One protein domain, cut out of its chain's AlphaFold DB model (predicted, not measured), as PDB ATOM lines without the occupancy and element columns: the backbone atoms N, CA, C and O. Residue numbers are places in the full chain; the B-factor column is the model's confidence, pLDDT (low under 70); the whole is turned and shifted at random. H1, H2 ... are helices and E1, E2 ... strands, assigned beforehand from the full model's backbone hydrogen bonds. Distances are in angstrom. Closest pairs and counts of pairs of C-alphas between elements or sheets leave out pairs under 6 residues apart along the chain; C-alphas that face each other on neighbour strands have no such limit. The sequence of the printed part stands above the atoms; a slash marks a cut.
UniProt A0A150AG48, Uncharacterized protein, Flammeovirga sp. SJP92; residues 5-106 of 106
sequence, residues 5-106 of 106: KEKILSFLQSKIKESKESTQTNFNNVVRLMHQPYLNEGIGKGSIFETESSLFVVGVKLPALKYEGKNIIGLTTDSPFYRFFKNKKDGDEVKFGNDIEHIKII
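Overview. This is residues 5 to 106 of the 106 residues of an uncharacterized protein of Flammeovirga sp. SJP92 (UniProt A0A150AG48). A small twisted sheet, E1 E2 E4 E3, has the helical hairpin of H1 and H2 at one end of the domain, with H1 crossing one face; a separate two-strand hairpin, E5 and E6, lies at the other end. After E6 the tail folds back beside E1. The 102 residues, with H1 H2 E1 E2 E3 E4 H3 E5 E6 in chain order, are mixed in class; the four-stranded sheet is mixed, E5 and E6 antiparallel. The whole is compact, radius of gyration of the C-alphas 13.1 A, spanning 36 by 28 by 25 A.

Arrangement. Start at E2, residues 54 to 58, and E4, residues 70 to 75, parallel neighbours with N 55 and O 71 at 2.8 A. E1, residues 48 to 50, forms a hairpin with E2; N 56 and O 49 are 2.8 A apart. E3, residues 65 to 67, forms one with E4; N 72 and O 65 are 2.8 A apart. H1, residues 5 to 18, is on the sheet at a height of 9.7 A, across the strands, at 82 degrees to E2 on the local plane. H2, residues 24 to 34, touches H1, closest C-alphas Ile 16 and Phe 27 at 6.5 A, with a shallow tilt of 5 degrees, opposite ways. H2 only grazes the sheet with residues 30 to 34, and H3, residues 80 to 85, with 81 to 85. In the hairpin of E5, residues 93 to 96, and E6, residues 99 to 102, N 94 and O 101 are 2.8 A apart. Every O i to N i+4 pair is within hydrogen-bond range in H1, H2 and H3.

Along the chain. Find C-alpha 5 at (35.372, -23.363, -33.008); H1 runs 20.1 A from there. H2 spans 15.8 A, E4 14.9 A and E2 12.7 A. E6 ends at C-alpha 102, (47.296, -14.039, -23.255).

Size, cuts and confidence. The C-alphas of Gln 24 and Asn 98 are farthest apart, 37.6 A. The printed part has no cut; the link H2 to E1 is long. Residues 20 to 27, 34 and 36 to 40 are under pLDDT 70.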
ATOM      1  N   LYS A   5      36.263 -22.634 -33.918       79.75
ATOM      2  CA  LYS A   5      35.372 -23.363 -33.008       79.75
ATOM      3  C   LYS A   5      34.843 -24.666 -33.612       79.75
ATOM      4  O   LYS A   5      34.892 -25.716 -32.972       79.75
ATOM      5  N   GLU A   6      34.384 -24.628 -34.863       82.69
ATOM      6  CA  GLU A   6      33.862 -25.804 -35.574       82.69
ATOM      7  C   GLU A   6      34.944 -26.849 -35.878       82.69
ATOM      8  O   GLU A   6      34.670 -28.056 -35.850       82.69
ATOM      9  N   LYS A   7      36.176 -26.410 -36.167       87.19
ATOM     10  CA  LYS A   7      37.323 -27.310 -36.371       87.19
ATOM     11  C   LYS A   7      37.693 -28.030 -35.075       87.19
ATOM     12  O   LYS A   7      37.774 -29.259 -35.076       87.19
ATOM     13  N   ILE A   8      37.813 -27.288 -33.972       85.00
ATOM     14  CA  ILE A   8      38.088 -27.837 -32.636       85.00
ATOM     15  C   ILE A   8      36.986 -28.816 -32.231       85.00
ATOM     16  O   ILE A   8      37.279 -29.925 -31.795       85.00
ATOM     17  N   LEU A   9      35.716 -28.458 -32.441       81.75
ATOM     18  CA  LEU A   9      34.594 -29.350 -32.160       81.75
ATOM     19  C   LEU A   9      34.687 -30.652 -32.964       81.75
ATOM     20  O   LEU A   9      34.554 -31.730 -32.391       81.75
ATOM     21  N   SER A  10      34.951 -30.554 -34.270       84.62
ATOM     22  CA  SER A  10      35.092 -31.730 -35.140       84.62
ATOM     23  C   SER A  10      36.228 -32.647 -34.657       84.62
ATOM     24  O   SER A  10      36.074 -33.869 -34.648       84.62
ATOM     25  N   PHE A  11      37.348 -32.066 -34.214       87.31
ATOM     26  CA  PHE A  11      38.483 -32.803 -33.656       87.31
ATOM     27  C   PHE A  11      38.155 -33.468 -32.312       87.31
ATOM     28  O   PHE A  11      38.432 -34.649 -32.112       87.31
ATOM     29  N   LEU A  12      37.535 -32.735 -31.385       82.38
ATOM     30  CA  LEU A  12      37.135 -33.278 -30.086       82.38
ATOM     31  C   LEU A  12      36.150 -34.435 -30.254       82.38
ATOM     32  O   LEU A  12      36.285 -35.463 -29.595       82.38
ATOM     33  N   GLN A  13      35.184 -34.296 -31.164       80.81
ATOM     34  CA  GLN A  13      34.206 -35.339 -31.451       80.81
ATOM     35  C   GLN A  13      34.861 -36.628 -31.952       80.81
ATOM     36  O   GLN A  13      34.498 -37.706 -31.474       80.81
ATOM     37  N   SER A  14      35.825 -36.538 -32.877       83.38
ATOM     38  CA  SER A  14      36.520 -37.732 -33.372       83.38
ATOM     39  C   SER A  14      37.338 -38.398 -32.268       83.38
ATOM     40  O   SER A  14      37.219 -39.604 -32.067       83.38
ATOM     41  N   LYS A  15      38.078 -37.615 -31.473       83.12
ATOM     42  CA  LYS A  15      38.929 -38.151 -30.403       83.12
ATOM     43  C   LYS A  15      38.152 -38.752 -29.242       83.12
ATOM     44  O   LYS A  15      38.555 -39.785 -28.719       83.12
ATOM     45  N   ILE A  16      37.029 -38.148 -28.857       76.38
ATOM     46  CA  ILE A  16      36.151 -38.716 -27.830       76.38
ATOM     47  C   ILE A  16      35.582 -40.045 -28.331       76.38
ATOM     48  O   ILE A  16      35.687 -41.037 -27.624       76.38
ATOM     49  N   LYS A  17      35.069 -40.101 -29.569       76.12
ATOM     50  CA  LYS A  17      34.521 -41.335 -30.157       76.12
ATOM     51  C   LYS A  17      35.549 -42.472 -30.246       76.12
ATOM     52  O   LYS A  17      35.179 -43.634 -30.127       76.12
ATOM     53  N   GLU A  18      36.818 -42.143 -30.465       77.12
ATOM     54  CA  GLU A  18      37.930 -43.103 -30.482       77.12
ATOM     55  C   GLU A  18      38.318 -43.602 -29.077       77.12
ATOM     56  O   GLU A  18      38.911 -44.676 -28.948       77.12
ATOM     57  N   SER A  19      38.003 -42.855 -28.012       71.19
ATOM     58  CA  SER A  19      38.396 -43.222 -26.651       71.19
ATOM     59  C   SER A  19      37.479 -44.313 -26.085       71.19
ATOM     60  O   SER A  19      36.260 -44.166 -26.032       71.19
ATOM     61  N   LYS A  20      38.069 -45.412 -25.601       63.16
ATOM     62  CA  LYS A  20      37.325 -46.520 -24.973       63.16
ATOM     63  C   LYS A  20      36.700 -46.150 -23.618       63.16
ATOM     64  O   LYS A  20      35.842 -46.875 -23.132       63.16
ATOM     65  N   GLU A  21      37.130 -45.040 -23.014       58.16
ATOM     66  CA  GLU A  21      36.718 -44.596 -21.672       58.16
ATOM     67  C   GLU A  21      35.619 -43.522 -21.678       58.16
ATOM     68  O   GLU A  21      35.088 -43.168 -20.622       58.16
ATOM     69  N   SER A  22      35.247 -42.972 -22.837       57.06
ATOM     70  CA  SER A  22      34.217 -41.935 -22.877       57.06
ATOM     71  C   SER A  22      32.817 -42.535 -22.840       57.06
ATOM     72  O   SER A  22      32.377 -43.191 -23.783       57.06
ATOM     73  N   THR A  23      32.067 -42.231 -21.783       61.34
ATOM     74  CA  THR A  23      30.621 -42.446 -21.770       61.34
ATOM     75  C   THR A  23      29.962 -41.539 -22.813       61.34
ATOM     76  O   THR A  23      30.347 -40.378 -22.977       61.34
ATOM     77  N   GLN A  24      28.929 -42.035 -23.502       61.16
ATOM     78  CA  GLN A  24      28.104 -41.258 -24.444       61.16
ATOM     79  C   GLN A  24      27.643 -39.907 -23.846       61.16
ATOM     80  O   GLN A  24      27.504 -38.906 -24.547       61.16
ATOM     81  N   THR A  25      27.474 -39.858 -22.522       63.22
ATOM     82  CA  THR A  25      27.170 -38.661 -21.730       63.22
ATOM     83  C   THR A  25      28.245 -37.573 -21.833       63.22
ATOM     84  O   THR A  25      27.906 -36.402 -22.007       63.22
ATOM     85  N   ASN A  26      29.534 -37.923 -21.781       66.81
ATOM     86  CA  ASN A  26      30.629 -36.954 -21.914       66.81
ATOM     87  C   ASN A  26      30.656 -36.334 -23.316       66.81
ATOM     88  O   ASN A  26      30.828 -35.123 -23.449       66.81
ATOM     89  N   PHE A  27      30.406 -37.146 -24.346       67.44
ATOM     90  CA  PHE A  27      30.295 -36.679 -25.727       67.44
ATOM     91  C   PHE A  27      29.144 -35.678 -25.895       67.44
ATOM     92  O   PHE A  27      29.352 -34.562 -26.373       67.44
ATOM     93  N   ASN A  28      27.944 -36.035 -25.428       72.06
ATOM     94  CA  ASN A  28      26.768 -35.169 -25.526       72.06
ATOM     95  C   ASN A  28      26.964 -33.843 -24.768       72.06
ATOM     96  O   ASN A  28      26.533 -32.794 -25.246       72.06
ATOM     97  N   ASN A  29      27.652 -33.867 -23.622       71.69
ATOM     98  CA  ASN A  29      27.953 -32.664 -22.844       71.69
ATOM     99  C   ASN A  29      28.913 -31.716 -23.572       71.69
ATOM    100  O   ASN A  29      28.649 -30.514 -23.602       71.69
ATOM    101  N   VAL A  30      29.980 -32.241 -24.186       73.12
ATOM    102  CA  VAL A  30      30.913 -31.442 -25.000       73.12
ATOM    103  C   VAL A  30      30.166 -30.802 -26.160       73.12
ATOM    104  O   VAL A  30      30.209 -29.587 -26.320       73.12
ATOM    105  N   VAL A  31      29.408 -31.592 -26.923       73.12
ATOM    106  CA  VAL A  31      28.630 -31.072 -28.051       73.12
ATOM    107  C   VAL A  31      27.659 -29.988 -27.586       73.12
ATOM    108  O   VAL A  31      27.629 -28.913 -28.178       73.12
ATOM    109  N   ARG A  32      26.911 -30.214 -26.503       76.31
ATOM    110  CA  ARG A  32      25.941 -29.236 -25.994       76.31
ATOM    111  C   ARG A  32      26.596 -27.924 -25.574       76.31
ATOM    112  O   ARG A  32      26.086 -26.865 -25.918       76.31
ATOM    113  N   LEU A  33      27.705 -27.989 -24.840       70.31
ATOM    114  CA  LEU A  33      28.413 -26.804 -24.348       70.31
ATOM    115  C   LEU A  33      28.989 -25.963 -25.490       70.31
ATOM    116  O   LEU A  33      28.900 -24.743 -25.461       70.31
ATOM    117  N   MET A  34      29.488 -26.618 -26.535       68.00
ATOM    118  CA  MET A  34      30.096 -25.951 -27.687       68.00
ATOM    119  C   MET A  34      29.054 -25.269 -28.589       68.00
ATOM    120  O   MET A  34      29.382 -24.302 -29.270       68.00
ATOM    121  N   HIS A  35      27.797 -25.727 -28.578       71.81
ATOM    122  CA  HIS A  35      26.692 -25.078 -29.295       71.81
ATOM    123  C   HIS A  35      26.009 -23.968 -28.488       71.81
ATOM    124  O   HIS A  35      25.134 -23.292 -29.029       71.81
ATOM    125  N   GLN A  36      26.371 -23.758 -27.216       68.12
ATOM    126  CA  GLN A  36      25.818 -22.624 -26.488       68.12
ATOM    127  C   GLN A  36      26.357 -21.315 -27.083       68.12
ATOM    128  O   GLN A  36      27.566 -21.206 -27.336       68.12
ATOM    129  N   PRO A  37      25.477 -20.326 -27.327       61.31
ATOM    130  CA  PRO A  37      25.917 -18.997 -27.706       61.31
ATOM    131  C   PRO A  37      26.803 -18.459 -26.587       61.31
ATOM    132  O   PRO A  37      26.425 -18.476 -25.413       61.31
ATOM    133  N   TYR A  38      28.007 -18.036 -26.959       62.88
ATOM    134  CA  TYR A  38      28.906 -17.384 -26.027       62.88
ATOM    135  C   TYR A  38      28.321 -16.007 -25.711       62.88
ATOM    136  O   TYR A  38      28.268 -15.123 -26.564       62.88
ATOM    137  N   LEU A  39      27.800 -15.861 -24.496       59.72
ATOM    138  CA  LEU A  39      27.411 -14.573 -23.944       59.72
ATOM    139  C   LEU A  39      28.731 -13.894 -23.562       59.72
ATOM    140  O   LEU A  39      29.416 -14.393 -22.675       59.72
ATOM    141  N   ASN A  40      29.129 -12.854 -24.302       60.22
ATOM    142  CA  ASN A  40      30.424 -12.146 -24.250       60.22
ATOM    143  C   ASN A  40      30.741 -11.462 -22.892       60.22
ATOM    144  O   ASN A  40      31.092 -10.286 -22.842       60.22
ATOM    145  N   GLU A  41      30.617 -12.168 -21.773       76.38
ATOM    146  CA  GLU A  41      30.802 -11.638 -20.416       76.38
ATOM    147  C   GLU A  41      32.129 -12.085 -19.774       76.38
ATOM    148  O   GLU A  41      32.446 -11.680 -18.656       76.38
ATOM    149  N   GLY A  42      32.934 -12.878 -20.488       85.62
ATOM    150  CA  GLY A  42      34.192 -13.463 -20.010       85.62
ATOM    151  C   GLY A  42      34.161 -14.992 -19.993       85.62
ATOM    152  O   GLY A  42      33.229 -15.618 -20.498       85.62
ATOM    153  N   ILE A  43      35.207 -15.623 -19.471       90.50
ATOM    154  CA  ILE A  43      35.319 -17.082 -19.421       90.50
ATOM    155  C   ILE A  43      34.304 -17.652 -18.424       90.50
ATOM    156  O   ILE A  43      34.310 -17.317 -17.235       90.50
ATOM    157  N   GLY A  44      33.479 -18.580 -18.904       88.81
ATOM    158  CA  GLY A  44      32.458 -19.278 -18.135       88.81
ATOM    159  C   GLY A  44      32.223 -20.704 -18.634       88.81
ATOM    160  O   GLY A  44      32.936 -21.223 -19.492       88.81
ATOM    161  N   LYS A  45      31.215 -21.379 -18.073       86.56
ATOM    162  CA  LYS A  45      30.845 -22.736 -18.498       86.56
ATOM    163  C   LYS A  45      30.465 -22.740 -19.981       86.56
ATOM    164  O   LYS A  45      29.602 -21.975 -20.390       86.56
ATOM    165  N   GLY A  46      31.080 -23.631 -20.757       83.25
ATOM    166  CA  GLY A  46      30.888 -23.716 -22.205       83.25
ATOM    167  C   GLY A  46      31.796 -22.806 -23.030       83.25
ATOM    168  O   GLY A  46      31.804 -22.927 -24.253       83.25
ATOM    169  N   SER A  47      32.603 -21.951 -22.395       86.81
ATOM    170  CA  SER A  47      33.647 -21.200 -23.093       86.81
ATOM    171  C   SER A  47      34.740 -22.124 -23.622       86.81
ATOM    172  O   SER A  47      35.119 -23.112 -22.981       86.81
ATOM    173  N   ILE A  48      35.281 -21.736 -24.772       88.31
ATOM    174  CA  ILE A  48      36.540 -22.240 -25.302       88.31
ATOM    175  C   ILE A  48      37.467 -21.044 -25.373       88.31
ATOM    176  O   ILE A  48      37.087 -19.995 -25.889       88.31
ATOM    177  N   PHE A  49      38.667 -21.196 -24.851       90.69
ATOM    178  CA  PHE A  49      39.686 -20.173 -24.986       90.69
ATOM    179  C   PHE A  49      41.040 -20.837 -25.148       90.69
ATOM    180  O   PHE A  49      41.237 -21.987 -24.757       90.69
ATOM    181  N   GLU A  50      41.966 -20.123 -25.750       92.50
ATOM    182  CA  GLU A  50      43.345 -20.534 -25.884       92.50
ATOM    183  C   GLU A  50      44.257 -19.547 -25.172       92.50
ATOM    184  O   GLU A  50      43.942 -18.366 -25.025       92.50
ATOM    185  N   THR A  51      45.388 -20.078 -24.745       92.44
ATOM    186  CA  THR A  51      46.605 -19.335 -24.481       92.44
ATOM    187  C   THR A  51      47.649 -19.729 -25.522       92.44
ATOM    188  O   THR A  51      47.365 -20.468 -26.479       92.44
ATOM    189  N   GLU A  52      48.871 -19.248 -25.375       90.38
ATOM    190  CA  GLU A  52      50.001 -19.597 -26.226       90.38
ATOM    191  C   GLU A  52      50.272 -21.106 -26.185       90.38
ATOM    192  O   GLU A  52      50.470 -21.727 -27.232       90.38
ATOM    193  N   SER A  53      50.221 -21.715 -24.997       89.75
ATOM    194  CA  SER A  53      50.596 -23.117 -24.787       89.75
ATOM    195  C   SER A  53      49.429 -24.105 -24.888       89.75
ATOM    196  O   SER A  53      49.628 -25.289 -25.197       89.75
ATOM    197  N   SER A  54      48.206 -23.652 -24.605       92.12
ATOM    198  CA  SER A  54      47.088 -24.549 -24.305       92.12
ATOM    199  C   SER A  54      45.754 -24.051 -24.854       92.12
ATOM    200  O   SER A  54      45.545 -22.869 -25.094       92.12
ATOM    201  N   LEU A  55      44.825 -24.981 -25.046       92.69
ATOM    202  CA  LEU A  55      43.437 -24.735 -25.406       92.69
ATOM    203  C   LEU A  55      42.544 -25.352 -24.335       92.69
ATOM    204  O   LEU A  55      42.654 -26.532 -24.005       92.69
ATOM    205  N   PHE A  56      41.630 -24.558 -23.807       91.00
ATOM    206  CA  PHE A  56      40.779 -24.916 -22.688       91.00
ATOM    207  C   PHE A  56      39.331 -25.055 -23.134       91.00
ATOM    208  O   PHE A  56      38.809 -24.216 -23.864       91.00
ATOM    209  N   VAL A  57      38.666 -26.102 -22.647       89.81
ATOM    210  CA  VAL A  57      37.229 -26.317 -22.854       89.81
ATOM    211  C   VAL A  57      36.552 -26.388 -21.493       89.81
ATOM    212  O   VAL A  57      36.781 -27.323 -20.722       89.81
ATOM    213  N   VAL A  58      35.729 -25.393 -21.172       89.38
ATOM    214  CA  VAL A  58      35.173 -25.242 -19.823       89.38
ATOM    215  C   VAL A  58      33.891 -26.050 -19.636       89.38
ATOM    216  O   VAL A  58      32.946 -25.967 -20.417       89.38
ATOM    217  N   GLY A  59      33.808 -26.767 -18.517       85.44
ATOM    218  CA  GLY A  59      32.648 -27.553 -18.103       85.44
ATOM    219  C   GLY A  59      32.679 -29.005 -18.568       85.44
ATOM    220  O   GLY A  59      31.663 -29.688 -18.450       85.44
ATOM    221  N   VAL A  60      33.819 -29.481 -19.074       82.75
ATOM    222  CA  VAL A  60      33.989 -30.848 -19.578       82.75
ATOM    223  C   VAL A  60      35.234 -31.496 -18.993       82.75
ATOM    224  O   VAL A  60      36.236 -30.832 -18.736       82.75
ATOM    225  N   LYS A  61      35.177 -32.816 -18.820       82.81
ATOM    226  CA  LYS A  61      36.355 -33.642 -18.563       82.81
ATOM    227  C   LYS A  61      36.797 -34.243 -19.891       82.81
ATOM    228  O   LYS A  61      35.991 -34.880 -20.567       82.81
ATOM    229  N   LEU A  62      38.055 -34.026 -20.257       80.38
ATOM    230  CA  LEU A  62      38.647 -34.550 -21.484       80.38
ATOM    231  C   LEU A  62      39.870 -35.408 -21.141       80.38
ATOM    232  O   LEU A  62      40.541 -35.119 -20.146       80.38
ATOM    233  N   PRO A  63      40.166 -36.452 -21.935       79.62
ATOM    234  CA  PRO A  63      41.458 -37.122 -21.865       79.62
ATOM    235  C   PRO A  63      42.578 -36.167 -22.309       79.62
ATOM    236  O   PRO A  63      42.315 -35.095 -22.856       79.62
ATOM    237  N   ALA A  64      43.835 -36.564 -22.101       80.50
ATOM    238  CA  ALA A  64      44.974 -35.816 -22.621       80.50
ATOM    239  C   ALA A  64      44.920 -35.783 -24.157       80.50
ATOM    240  O   ALA A  64      44.961 -36.822 -24.816       80.50
ATOM    241  N   LEU A  65      44.809 -34.583 -24.724       86.88
ATOM    242  CA  LEU A  65      44.670 -34.359 -26.160       86.88
ATOM    243  C   LEU A  65      45.612 -33.240 -26.605       86.88
ATOM    244  O   LEU A  65      45.937 -32.342 -25.830       86.88
ATOM    245  N   LYS A  66      46.032 -33.282 -27.870       88.56
ATOM    246  CA  LYS A  66      46.795 -32.205 -28.511       88.56
ATOM    247  C   LYS A  66      46.155 -31.817 -29.834       88.56
ATOM    248  O   LYS A  66      45.774 -32.697 -30.601       88.56
ATOM    249  N   TYR A  67      46.073 -30.521 -30.104       86.06
ATOM    250  CA  TYR A  67      45.552 -29.969 -31.352       86.06
ATOM    251  C   TYR A  67      46.447 -28.818 -31.796       86.06
ATOM    252  O   TYR A  67      46.720 -27.920 -31.007       86.06
ATOM    253  N   GLU A  68      46.950 -28.885 -33.032       87.19
ATOM    254  CA  GLU A  68      47.851 -27.868 -33.603       87.19
ATOM    255  C   GLU A  68      49.052 -27.539 -32.684       87.19
ATOM    256  O   GLU A  68      49.467 -26.397 -32.541       87.19
ATOM    257  N   GLY A  69      49.607 -28.562 -32.019       87.50
ATOM    258  CA  GLY A  69      50.749 -28.425 -31.103       87.50
ATOM    259  C   GLY A  69      50.399 -27.966 -29.682       87.50
ATOM    260  O   GLY A  69      51.207 -28.180 -28.780       87.50
ATOM    261  N   LYS A  70      49.190 -27.442 -29.453       90.38
ATOM    262  CA  LYS A  70      48.698 -27.041 -28.127       90.38
ATOM    263  C   LYS A  70      48.088 -28.212 -27.370       90.38
ATOM    264  O   LYS A  70      47.477 -29.106 -27.963       90.38
ATOM    265  N   ASN A  71      48.212 -28.189 -26.046       91.38
ATOM    266  CA  ASN A  71      47.506 -29.138 -25.187       91.38
ATOM    267  C   ASN A  71      46.030 -28.747 -25.095       91.38
ATOM    268  O   ASN A  71      45.720 -27.596 -24.811       91.38
ATOM    269  N   ILE A  72      45.121 -29.699 -25.291       90.25
ATOM    270  CA  ILE A  72      43.702 -29.500 -25.004       90.25
ATOM    271  C   ILE A  72      43.424 -29.967 -23.582       90.25
ATOM    272  O   ILE A  72      43.658 -31.127 -23.237       90.25
ATOM    273  N   ILE A  73      42.861 -29.070 -22.784       89.69
ATOM    274  CA  ILE A  73      42.582 -29.294 -21.373       89.69
ATOM    275  C   ILE A  73      41.082 -29.105 -21.131       89.69
ATOM    276  O   ILE A  73      40.516 -28.029 -21.332       89.69
ATOM    277  N   GLY A  74      40.429 -30.176 -20.680       88.75
ATOM    278  CA  GLY A  74      39.070 -30.099 -20.152       88.75
ATOM    279  C   GLY A  74      39.091 -29.464 -18.765       88.75
ATOM    280  O   GLY A  74      39.738 -29.985 -17.856       88.75
ATOM    281  N   LEU A  75      38.400 -28.338 -18.607       90.12
ATOM    282  CA  LEU A  75      38.423 -27.534 -17.394       90.12
ATOM    283  C   LEU A  75      37.088 -27.636 -16.657       90.12
ATOM    284  O   LEU A  75      36.108 -26.995 -17.033       90.12
ATOM    285  N   THR A  76      37.016 -28.438 -15.599       88.75
ATOM    286  CA  THR A  76      35.775 -28.599 -14.828       88.75
ATOM    287  C   THR A  76      35.489 -27.361 -13.969       88.75
ATOM    288  O   THR A  76      36.407 -26.709 -13.468       88.75
ATOM    289  N   THR A  77      34.210 -27.011 -13.793       88.12
ATOM    290  CA  THR A  77      33.790 -25.767 -13.111       88.12
ATOM    291  C   THR A  77      34.021 -25.762 -11.595       88.12
ATOM    292  O   THR A  77      33.867 -24.732 -10.948       88.12
ATOM    293  N   ASP A  78      34.360 -26.905 -11.016       89.38
ATOM    294  CA  ASP A  78      34.747 -27.092  -9.616       89.38
ATOM    295  C   ASP A  78      36.271 -27.003  -9.399       89.38
ATOM    296  O   ASP A  78      36.732 -26.823  -8.267       89.38
ATOM    297  N   SER A  79      37.069 -27.063 -10.472       87.94
ATOM    298  CA  SER A  79      38.529 -27.047 -10.373       87.94
ATOM    299  C   SER A  79      39.073 -25.694  -9.873       87.94
ATOM    300  O   SER A  79      38.532 -24.631 -10.203       87.94
ATOM    301  N   PRO A  80      40.187 -25.686  -9.111       87.38
ATOM    302  CA  PRO A  80      40.904 -24.452  -8.778       87.38
ATOM    303  C   PRO A  80      41.319 -23.666 -10.016       87.38
ATOM    304  O   PRO A  80      41.280 -22.439 -10.021       87.38
ATOM    305  N   PHE A  81      41.656 -24.391 -11.078       87.31
ATOM    306  CA  PHE A  81      42.113 -23.805 -12.319       87.31
ATOM    307  C   PHE A  81      40.992 -23.039 -13.031       87.31
ATOM    308  O   PHE A  81      41.212 -21.926 -13.488       87.31
ATOM    309  N   TYR A  82      39.747 -23.525 -12.995       91.25
ATOM    310  CA  TYR A  82      38.607 -22.744 -13.482       91.25
ATOM    311  C   TYR A  82      38.439 -21.422 -12.734       91.25
ATOM    312  O   TYR A  82      38.207 -20.396 -13.367       91.25
ATOM    313  N   ARG A  83      38.600 -21.412 -11.403       90.25
ATOM    314  CA  ARG A  83      38.481 -20.175 -10.608       90.25
ATOM    315  C   ARG A  83      39.502 -19.114 -11.014       90.25
ATOM    316  O   ARG A  83      39.196 -17.935 -10.900       90.25
ATOM    317  N   PHE A  84      40.671 -19.532 -11.491       91.31
ATOM    318  CA  PHE A  84      41.717 -18.631 -11.964       91.31
ATOM    319  C   PHE A  84      41.344 -17.921 -13.278       91.31
ATOM    320  O   PHE A  84      41.636 -16.737 -13.433       91.31
ATOM    321  N   PHE A  85      40.663 -18.613 -14.200       92.44
ATOM    322  CA  PHE A  85      40.240 -18.029 -15.482       92.44
ATOM    323  C   PHE A  85      38.857 -17.397 -15.465       92.44
ATOM    324  O   PHE A  85      38.555 -16.573 -16.322       92.44
ATOM    325  N   LYS A  86      37.997 -17.796 -14.528       92.06
ATOM    326  CA  LYS A  86      36.603 -17.357 -14.474       92.06
ATOM    327  C   LYS A  86      36.500 -15.829 -14.569       92.06
ATOM    328  O   LYS A  86      37.177 -15.116 -13.834       92.06
ATOM    329  N   ASN A  87      35.608 -15.352 -15.437       92.25
ATOM    330  CA  ASN A  87      35.337 -13.936 -15.725       92.25
ATOM    331  C   ASN A  87      36.480 -13.148 -16.392       92.25
ATOM    332  O   ASN A  87      36.287 -11.964 -16.670       92.25
ATOM    333  N   LYS A  88      37.636 -13.763 -16.682       93.94
ATOM    334  CA  LYS A  88      38.642 -13.128 -17.542       93.94
ATOM    335  C   LYS A  88      38.102 -12.970 -18.955       93.94
ATOM    336  O   LYS A  88      37.272 -13.767 -19.396       93.94
ATOM    337  N   LYS A  89      38.540 -11.927 -19.638       93.69
ATOM    338  CA  LYS A  89      38.040 -11.522 -20.951       93.69
ATOM    339  C   LYS A  89      39.055 -11.827 -22.043       93.69
ATOM    340  O   LYS A  89      40.204 -12.164 -21.776       93.69
ATOM    341  N   ASP A  90      38.588 -11.736 -23.280       91.88
ATOM    342  CA  ASP A  90      39.458 -11.784 -24.449       91.88
ATOM    343  C   ASP A  90      40.515 -10.670 -24.365       91.88
ATOM    344  O   ASP A  90      40.182  -9.527 -24.043       91.88
ATOM    345  N   GLY A  91      41.777 -11.021 -24.604       93.19
ATOM    346  CA  GLY A  91      42.928 -10.125 -24.491       93.19
ATOM    347  C   GLY A  91      43.517  -9.976 -23.084       93.19
ATOM    348  O   GLY A  91      44.568  -9.354 -22.956       93.19
ATOM    349  N   ASP A  92      42.899 -10.538 -22.038       95.25
ATOM    350  CA  ASP A  92      43.468 -10.482 -20.686       95.25
ATOM    351  C   ASP A  92      44.779 -11.278 -20.595       95.25
ATOM    352  O   ASP A  92      44.886 -12.403 -21.089       95.25
ATOM    353  N   GLU A  93      45.738 -10.736 -19.849       94.94
ATOM    354  CA  GLU A  93      46.966 -11.434 -19.477       94.94
ATOM    355  C   GLU A  93      46.788 -12.259 -18.194       94.94
ATOM    356  O   GLU A  93      46.094 -11.884 -17.230       94.94
ATOM    357  N   VAL A  94      47.458 -13.407 -18.156       91.19
ATOM    358  CA  VAL A  94      47.551 -14.268 -16.982       91.19
ATOM    359  C   VAL A  94      48.981 -14.690 -16.720       91.19
ATOM    360  O   VAL A  94      49.711 -15.076 -17.622       91.19
ATOM    361  N   LYS A  95      49.365 -14.694 -15.443       90.25
ATOM    362  CA  LYS A  95      50.593 -15.358 -15.018       90.25
ATOM    363  C   LYS A  95      50.304 -16.837 -14.794       90.25
ATOM    364  O   LYS A  95      49.688 -17.192 -13.784       90.25
ATOM    365  N   PHE A  96      50.724 -17.682 -15.725       81.12
ATOM    366  CA  PHE A  96      50.525 -19.123 -15.652       81.12
ATOM    367  C   PHE A  96      51.871 -19.826 -15.458       81.12
ATOM    368  O   PHE A  96      52.720 -19.870 -16.341       81.12
ATOM    369  N   GLY A  97      52.104 -20.328 -14.242       79.62
ATOM    370  CA  GLY A  97      53.435 -20.785 -13.844       79.62
ATOM    371  C   GLY A  97      54.432 -19.621 -13.812       79.62
ATOM    372  O   GLY A  97      54.242 -18.661 -13.059       79.62
ATOM    373  N   ASN A  98      55.490 -19.722 -14.619       86.25
ATOM    374  CA  ASN A  98      56.514 -18.682 -14.754       86.25
ATOM    375  C   ASN A  98      56.299 -17.772 -15.970       86.25
ATOM    376  O   ASN A  98      57.010 -16.777 -16.093       86.25
ATOM    377  N   ASP A  99      55.314 -18.082 -16.812       89.50
ATOM    378  CA  ASP A  99      55.078 -17.390 -18.071       89.50
ATOM    379  C   ASP A  99      53.910 -16.402 -17.949       89.50
ATOM    380  O   ASP A  99      53.016 -16.549 -17.103       89.50
ATOM    381  N   ILE A 100      53.945 -15.368 -18.787       93.31
ATOM    382  CA  ILE A 100      52.806 -14.483 -19.034       93.31
ATOM    383  C   ILE A 100      52.158 -14.968 -20.322       93.31
ATOM    384  O   ILE A 100      52.816 -15.037 -21.359       93.31
ATOM    385  N   GLU A 101      50.885 -15.318 -20.227       92.81
ATOM    386  CA  GLU A 101      50.088 -15.843 -21.326       92.81
ATOM    387  C   GLU A 101      48.874 -14.943 -21.585       92.81
ATOM    388  O   GLU A 101      48.312 -14.366 -20.649       92.81
ATOM    389  N   HIS A 102      48.446 -14.843 -22.842       94.94
ATOM    390  CA  HIS A 102      47.296 -14.039 -23.255       94.94
ATOM    391  C   HIS A 102      46.092 -14.919 -23.544       94.94
ATOM    392  O   HIS A 102      46.175 -15.937 -24.233       94.94
ATOM    393  N   ILE A 103      44.935 -14.494 -23.054       94.56
ATOM    394  CA  ILE A 103      43.677 -15.187 -23.288       94.56
ATOM    395  C   ILE A 103      43.112 -14.773 -24.636       94.56
ATOM    396  O   ILE A 103      42.904 -13.590 -24.901       94.56
ATOM    397  N   LYS A 104      42.758 -15.769 -25.443       92.75
ATOM    398  CA  LYS A 104      41.959 -15.580 -26.648       92.75
ATOM    399  C   LYS A 104      40.745 -16.498 -26.649       92.75
ATOM    400  O   LYS A 104      40.879 -17.720 -26.643       92.75
ATOM    401  N   ILE A 105      39.554 -15.922 -26.648       90.00
ATOM    402  CA  ILE A 105      38.280 -16.644 -26.612       90.00
ATOM    403  C   ILE A 105      37.850 -16.991 -28.046       90.00
ATOM    404  O   ILE A 105      38.030 -16.196 -28.969       90.00
ATOM    405  N   ILE A 106      37.323 -18.207 -28.242       84.38
ATOM    406  CA  ILE A 106      37.021 -18.804 -29.559       84.38
ATOM    407  C   ILE A 106      35.516 -18.985 -29.786       84.38
ATOM    408  O   ILE A 106      34.822 -19.528 -28.892       84.38
TER     409      ILE A 106